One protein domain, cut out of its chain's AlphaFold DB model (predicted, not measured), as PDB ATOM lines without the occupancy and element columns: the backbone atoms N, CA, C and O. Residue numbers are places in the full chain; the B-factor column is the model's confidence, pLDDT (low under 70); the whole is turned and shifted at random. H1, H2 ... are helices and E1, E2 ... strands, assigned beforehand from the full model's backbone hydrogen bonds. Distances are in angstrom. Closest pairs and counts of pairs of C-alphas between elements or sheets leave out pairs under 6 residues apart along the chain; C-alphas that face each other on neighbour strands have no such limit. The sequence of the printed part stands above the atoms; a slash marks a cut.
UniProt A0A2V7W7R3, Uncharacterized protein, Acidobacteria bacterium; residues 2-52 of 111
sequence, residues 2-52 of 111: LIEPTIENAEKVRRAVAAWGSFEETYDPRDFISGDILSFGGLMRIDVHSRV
ATOM      1  N   LEU A   2      38.919  24.863 -25.849       96.31
ATOM      2  CA  LEU A   2      38.037  24.171 -26.792       96.31
ATOM      3  C   LEU A   2      36.661  24.848 -26.776       96.31
ATOM      4  O   LEU A   2      36.189  25.218 -25.702       96.31
ATOM      5  N   ILE A   3      36.032  24.998 -27.937       96.69
ATOM      6  CA  ILE A   3      34.692  25.574 -28.081       96.69
ATOM      7  C   ILE A   3      33.779  24.598 -28.821       96.69
ATOM      8  O   ILE A   3      34.241  23.847 -29.681       96.69
ATOM      9  N   GLU A   4      32.481  24.636 -28.519       97.25
ATOM     10  CA  GLU A   4      31.486  23.977 -29.361       97.25
ATOM     11  C   GLU A   4      31.557  24.579 -30.772       97.25
ATOM     12  O   GLU A   4      31.500  25.812 -30.886       97.25
ATOM     13  N   PRO A   5      31.669  23.762 -31.836       96.38
ATOM     14  CA  PRO A   5      31.834  24.246 -33.202       96.38
ATOM     15  C   PRO A   5      30.498  24.693 -33.823       96.38
ATOM     16  O   PRO A   5      30.114  24.254 -34.906       96.38
ATOM     17  N   THR A   6      29.773  25.576 -33.134       97.62
ATOM     18  CA  THR A   6      28.538  26.204 -33.617       97.62
ATOM     19  C   THR A   6      28.780  27.674 -33.933       97.62
ATOM     20  O   THR A   6      29.572  28.346 -33.273       97.62
ATOM     21  N   ILE A   7      28.065  28.203 -34.931       96.94
ATOM     22  CA  ILE A   7      28.150  29.627 -35.299       96.94
ATOM     23  C   ILE A   7      27.772  30.528 -34.118       96.94
ATOM     24  O   ILE A   7      28.446  31.521 -33.861       96.94
ATOM     25  N   GLU A   8      26.742  30.159 -33.356       97.38
ATOM     26  CA  GLU A   8      26.313  30.934 -32.190       97.38
ATOM     27  C   GLU A   8      27.419  31.025 -31.127       97.38
ATOM     28  O   GLU A   8      27.684  32.100 -30.578       97.38
ATOM     29  N   ASN A   9      28.089  29.910 -30.828       96.56
ATOM     30  CA  ASN A   9      29.174  29.906 -29.856       96.56
ATOM     31  C   ASN A   9      30.418  30.627 -30.394       96.56
ATOM     32  O   ASN A   9      31.055  31.391 -29.668       96.56
ATOM     33  N   ALA A  10      30.714  30.473 -31.685       95.62
ATOM     34  CA  ALA A  10      31.777  31.205 -32.356       95.62
ATOM     35  C   ALA A  10      31.590  32.727 -32.266       95.62
ATOM     36  O   ALA A  10      32.536  33.444 -31.952       95.62
ATOM     37  N   GLU A  11      30.368  33.233 -32.449       95.00
ATOM     38  CA  GLU A  11      30.064  34.657 -32.274       95.00
ATOM     39  C   GLU A  11      30.293  35.137 -30.836       95.00
ATOM     40  O   GLU A  11      30.828  36.230 -30.621       95.00
ATOM     41  N   LYS A  12      29.908  34.330 -29.838       95.19
ATOM     42  CA  LYS A  12      30.150  34.641 -28.420       95.19
ATOM     43  C   LYS A  12      31.650  34.732 -28.131       95.19
ATOM     44  O   LYS A  12      32.091  35.704 -27.517       95.19
ATOM     45  N   VAL A  13      32.427  33.768 -28.623       93.81
ATOM     46  CA  VAL A  13      33.886  33.720 -28.451       93.81
ATOM     47  C   VAL A  13      34.563  34.877 -29.183       93.81
ATOM     48  O   VAL A  13      35.400  35.552 -28.586       93.81
ATOM     49  N   ARG A  14      34.153  35.181 -30.423       91.69
ATOM     50  CA  ARG A  14      34.652  36.329 -31.195       91.69
ATOM     51  C   ARG A  14      34.506  37.630 -30.409       91.69
ATOM     52  O   ARG A  14      35.474  38.372 -30.275       91.69
ATOM     53  N   ARG A  15      33.319  37.889 -29.843       91.94
ATOM     54  CA  ARG A  15      33.074  39.082 -29.012       91.94
ATOM     55  C   ARG A  15      33.951  39.108 -27.760       91.94
ATOM     56  O   ARG A  15      34.480  40.163 -27.422       91.94
ATOM     57  N   ALA A  16      34.125  37.969 -27.088       91.81
ATOM     58  CA  ALA A  16      34.952  37.879 -25.885       91.81
ATOM     59  C   ALA A  16      36.439  38.145 -26.179       91.81
ATOM     60  O   ALA A  16      37.086  38.908 -25.464       91.81
ATOM     61  N   VAL A  17      36.971  37.565 -27.258       89.75
ATOM     62  CA  VAL A  17      38.358  37.771 -27.698       89.75
ATOM     63  C   VAL A  17      38.592  39.218 -28.141       89.75
ATOM     64  O   VAL A  17      39.589  39.819 -27.736       89.75
ATOM     65  N   ALA A  18      37.662  39.799 -28.907       88.00
ATOM     66  CA  ALA A  18      37.721  41.203 -29.312       88.00
ATOM     67  C   ALA A  18      37.747  42.139 -28.092       88.00
ATOM     68  O   ALA A  18      38.584  43.035 -28.023       88.00
ATOM     69  N   ALA A  19      36.902  41.884 -27.087       88.25
ATOM     70  CA  ALA A  19      36.898  42.647 -25.840       88.25
ATOM     71  C   ALA A  19      38.190  42.470 -25.021       88.25
ATOM     72  O   ALA A  19      38.643  43.418 -24.385       88.25
ATOM     73  N   TRP A  20      38.792  41.276 -25.037       86.50
ATOM     74  CA  TRP A  20      40.016  40.984 -24.286       86.50
ATOM     75  C   TRP A  20      41.258  41.670 -24.868       86.50
ATOM     76  O   TRP A  20      42.043  42.246 -24.119       86.50
ATOM     77  N   GLY A  21      41.452  41.605 -26.187       78.88
ATOM     78  CA  GLY A  21      42.686  42.073 -26.827       78.88
ATOM     79  C   GLY A  21      42.540  43.298 -27.720       78.88
ATOM     80  O   GLY A  21      43.517  43.685 -28.353       78.88
ATOM     81  N   SER A  22      41.343  43.891 -27.806       70.19
ATOM     82  CA  SER A  22      41.015  44.929 -28.800       70.19
ATOM     83  C   SER A  22      41.353  44.496 -30.233       70.19
ATOM     84  O   SER A  22      41.734  45.313 -31.068       70.19
ATOM     85  N   PHE A  23      41.231  43.195 -30.517       70.12
ATOM     86  CA  PHE A  23      41.279  42.694 -31.883       70.12
ATOM     87  C   PHE A  23      40.000  43.189 -32.563       70.12
ATOM     88  O   PHE A  23      38.919  42.661 -32.295       70.12
ATOM     89  N   GLU A  24      40.099  44.250 -33.368       56.50
ATOM     90  CA  GLU A  24      39.006  44.686 -34.245       56.50
ATOM     91  C   GLU A  24      38.541  43.523 -35.143       56.50
ATOM     92  O   GLU A  24      39.181  42.473 -35.186       56.50
ATOM     93  N   GLU A  25      37.392  43.683 -35.808       62.94
ATOM     94  CA  GLU A  25      36.589  42.647 -36.488       62.94
ATOM     95  C   GLU A  25      37.253  41.929 -37.688       62.94
ATOM     96  O   GLU A  25      36.635  41.727 -38.726       62.94
ATOM     97  N   THR A  26      38.508  41.510 -37.569       71.19
ATOM     98  CA  THR A  26      39.285  40.860 -38.627       71.19
ATOM     99  C   THR A  26      38.829  39.426 -38.903       71.19
ATOM    100  O   THR A  26      39.068  38.920 -39.993       71.19
ATOM    101  N   TYR A  27      38.184  38.768 -37.934       82.44
ATOM    102  CA  TYR A  27      37.808  37.355 -38.025       82.44
ATOM    103  C   TYR A  27      36.294  37.181 -38.153       82.44
ATOM    104  O   TYR A  27      35.535  37.686 -37.319       82.44
ATOM    105  N   ASP A  28      35.859  36.426 -39.160       90.31
ATOM    106  CA  ASP A  28      34.476  35.967 -39.284       90.31
ATOM    107  C   ASP A  28      34.221  34.880 -38.223       90.31
ATOM    108  O   ASP A  28      35.117  34.087 -37.918       90.31
ATOM    109  N   PRO A  29      33.011  34.770 -37.644       92.62
ATOM    110  CA  PRO A  29      32.678  33.655 -36.755       92.62
ATOM    111  C   PRO A  29      33.001  32.270 -37.346       92.62
ATOM    112  O   PRO A  29      33.349  31.355 -36.606       92.62
ATOM    113  N   ARG A  30      32.944  32.101 -38.673       94.31
ATOM    114  CA  ARG A  30      33.306  30.845 -39.347       94.31
ATOM    115  C   ARG A  30      34.770  30.461 -39.170       94.31
ATOM    116  O   ARG A  30      35.058  29.267 -39.139       94.31
ATOM    117  N   ASP A  31      35.668  31.426 -38.990       93.06
ATOM    118  CA  ASP A  31      37.094  31.155 -38.788       93.06
ATOM    119  C   ASP A  31      37.327  30.395 -37.476       93.06
ATOM    120  O   ASP A  31      38.169  29.507 -37.397       93.06
ATOM    121  N   PHE A  32      36.525  30.670 -36.443       93.62
ATOM    122  CA  PHE A  32      36.626  29.984 -35.150       93.62
ATOM    123  C   PHE A  32      36.221  28.509 -35.226       93.62
ATOM    124  O   PHE A  32      36.593  27.727 -34.351       93.62
ATOM    125  N   ILE A  33      35.475  28.118 -36.264       95.31
ATOM    126  CA  ILE A  33      34.975  26.753 -36.468       95.31
ATOM    127  C   ILE A  33      35.537  26.085 -37.726       95.31
ATOM    128  O   ILE A  33      35.051  25.024 -38.116       95.31
ATOM    129  N   SER A  34      36.569  26.666 -38.350       92.12
ATOM    130  CA  SER A  34      37.201  26.101 -39.552       92.12
ATOM    131  C   SER A  34      37.933  24.780 -39.278       92.12
ATOM    132  O   SER A  34      38.161  23.992 -40.195       92.12
ATOM    133  N   GLY A  35      38.282  24.523 -38.013       84.69
ATOM    134  CA  GLY A  35      39.164  23.437 -37.591       84.69
ATOM    135  C   GLY A  35      40.621  23.871 -37.399       84.69
ATOM    136  O   GLY A  35      41.405  23.085 -36.864       84.69
ATOM    137  N   ASP A  36      40.969  25.106 -37.768       86.31
ATOM    138  CA  ASP A  36      42.273  25.699 -37.477       86.31
ATOM    139  C   ASP A  36      42.373  26.155 -36.015       86.31
ATOM    140  O   ASP A  36      41.374  26.382 -35.325       86.31
ATOM    141  N   ILE A  37      43.609  26.298 -35.533       89.38
ATOM    142  CA  ILE A  37      43.888  26.871 -34.214       89.38
ATOM    143  C   ILE A  37      44.037  28.380 -34.383       89.38
ATOM    144  O   ILE A  37      44.963  28.839 -35.054       89.38
ATOM    145  N   LEU A  38      43.156  29.146 -33.741       91.38
ATOM    146  CA  LEU A  38      43.264  30.602 -33.704       91.38
ATOM    147  C   LEU A  38      43.980  31.042 -32.430       91.38
ATOM    148  O   LEU A  38      43.500  30.804 -31.322       91.38
ATOM    149  N   SER A  39      45.116  31.709 -32.599       91.00
ATOM    150  CA  SER A  39      45.944  32.211 -31.502       91.00
ATOM    151  C   SER A  39      45.834  33.726 -31.384       91.00
ATOM    152  O   SER A  39      46.127  34.453 -32.331       91.00
ATOM    153  N   PHE A  40      45.492  34.210 -30.193       89.50
ATOM    154  CA  PHE A  40      45.316  35.631 -29.903       89.50
ATOM    155  C   PHE A  40      46.259  36.080 -28.790       89.50
ATOM    156  O   PHE A  40      46.316  35.447 -27.737       89.50
ATOM    157  N   GLY A  41      46.963  37.195 -28.991       85.81
ATOM    158  CA  GLY A  41      47.819  37.825 -27.979       85.81
ATOM    159  C   GLY A  41      49.324  37.680 -28.223       85.81
ATOM    160  O   GLY A  41      49.771  37.117 -29.221       85.81
ATOM    161  N   GLY A  42      50.108  38.245 -27.301       81.75
ATOM    162  CA  GLY A  42      51.573  38.281 -27.335       81.75
ATOM    163  C   GLY A  42      52.185  37.392 -26.254       81.75
ATOM    164  O   GLY A  42      52.206  36.172 -26.395       81.75
ATOM    165  N   LEU A  43      52.677  38.008 -25.170       82.75
ATOM    166  CA  LEU A  43      53.241  37.294 -24.011       82.75
ATOM    167  C   LEU A  43      52.199  36.428 -23.292       82.75
ATOM    168  O   LEU A  43      52.492  35.306 -22.898       82.75
ATOM    169  N   MET A  44      50.980  36.950 -23.145       83.56
ATOM    170  CA  MET A  44      49.812  36.157 -22.779       83.56
ATOM    171  C   MET A  44      49.055  35.826 -24.056       83.56
ATOM    172  O   MET A  44      48.740  36.729 -24.834       83.56
ATOM    173  N   ARG A  45      48.794  34.536 -24.268       89.25
ATOM    174  CA  ARG A  45      48.136  34.018 -25.464       89.25
ATOM    175  C   ARG A  45      46.936  33.168 -25.090       89.25
ATOM    176  O   ARG A  45      46.985  32.407 -24.126       89.25
ATOM    177  N   ILE A  46      45.891  33.274 -25.897       90.00
ATOM    178  CA  ILE A  46      44.745  32.376 -25.887       90.00
ATOM    179  C   ILE A  46      44.733  31.632 -27.215       90.00
ATOM    180  O   ILE A  46      44.686  32.260 -28.269       90.00
ATOM    181  N   ASP A  47      44.739  30.304 -27.150       93.00
ATOM    182  CA  ASP A  47      44.497  29.449 -28.309       93.00
ATOM    183  C   ASP A  47      43.046  28.972 -28.282       93.00
ATOM    184  O   ASP A  47      42.576  28.441 -27.268       93.00
ATOM    185  N   VAL A  48      42.323  29.166 -29.379       93.94
ATOM    186  CA  VAL A  48      40.953  28.693 -29.569       93.94
ATOM    187  C   VAL A  48      40.967  27.512 -30.528       93.94
ATOM    188  O   VAL A  48      41.541  27.580 -31.611       93.94
ATOM    189  N   HIS A  49      40.318  26.431 -30.111       95.75
ATOM    190  CA  HIS A  49      40.176  25.198 -30.868       95.75
ATOM    191  C   HIS A  49      38.688  24.903 -31.045       95.75
ATOM    192  O   HIS A  49      37.953  24.877 -30.061       95.75
ATOM    193  N   SER A  50      38.252  24.611 -32.267       95.62
ATOM    194  CA  SER A  50      36.927  24.031 -32.561       95.62
ATOM    195  C   SER A  50      36.959  22.511 -32.696       95.62
ATOM    196  O   SER A  50      35.921  21.852 -32.733       95.62
ATOM    197  N   ARG A  51      38.163  21.935 -32.753       94.62
ATOM    198  CA  ARG A  51      38.404  20.498 -32.784       94.62
ATOM    199  C   ARG A  51      39.729  20.183 -32.106       94.62
ATOM    200  O   ARG A  51      40.707  20.912 -32.245       94.62
ATOM    201  N   VAL A  52      39.765  19.043 -31.432       93.25
ATOM    202  CA  VAL A  52      40.987  18.408 -30.934       93.25
ATOM    203  C   VAL A  52      40.973  16.929 -31.331       93.25
ATOM    204  O   VAL A  52      39.900  16.358 -31.530       93.25
TER     205      VAL A  52
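This is residues 2 to 52 of the 111 residues of an uncharacterized protein of Acidobacteria bacterium (UniProt A0A2V7W7R3). A two-stranded hairpin, E1 and E2, lies alongside one long helix, H1, and a short helix, H2, packs on the early part of H1 and sits near the open end of the hairpin. The link from the end of H1 folds back along the helix to H2, so that the chain makes a small wrapped body with the hairpin as one side and H1 as the other. The printed part has 51 residues with two named helices and two named strands, in the order H1 H2 E1 E2; the sheet, E1 - E2, is antiparallel, and the class is mixed, helices and strands. The whole is compact, with a radius of gyration of the C-alphas of 10.1 A and spans of 26 by 20 by 14 A.

Begin with the sheet: find C-alpha 38 at (43.264, 30.602, -33.704), from which E1, residues 38 to 41, runs 10.3 A. E2, residues 45 to 48, covers 9.8 A and ends at C-alpha 48 at (40.953, 28.693, -29.569). Then find C-alpha 7 at (28.150, 29.627, -35.299), where H1, residues 7 to 21, begins its 20.9 A. H2, residues 29 to 33, measures 7.3 A.

Look first at the hairpin of E1 and E2, antiparallel with 160 degrees between their directions. N 40 and O 46 are 2.9 A apart and N 48 and O 38 are 2.8 A apart, both within hydrogen-bond range. Move to H1: its closest C-alphas to E1 are those of Gly 21 and Gly 41, 6.8 A apart, and H1 and E2 are near each other, with 7 pairs of C-alphas within 10 A. H1 and H2 touch, the closest C-alphas being those of Ala 10 and Pro 29, 5.1 A apart. From H2, the C-alpha of Phe 32 is 6.8 A from that of Leu 38 in E1 and 7.2 A from that of Val 48 in E2, the closest pairs. In H1 every O i to N i+4 pair is within hydrogen-bond range; in H2 0 of 1 is, while 2 of 2 O i to N i+3 pairs are.

The C-alphas farthest apart are those of Glu 8 and Leu 43, 28.9 A, while those of Leu 2 and Val 52, the first and last printed, are 7.7 A apart. The printed part has no cut. The links H2 to E1 and E1 to E2 are tight, and H1 to H2 is short. The mean pLDDT of the printed part is 89.0, and residues 24 to 25, between H1 and H2, are under 70.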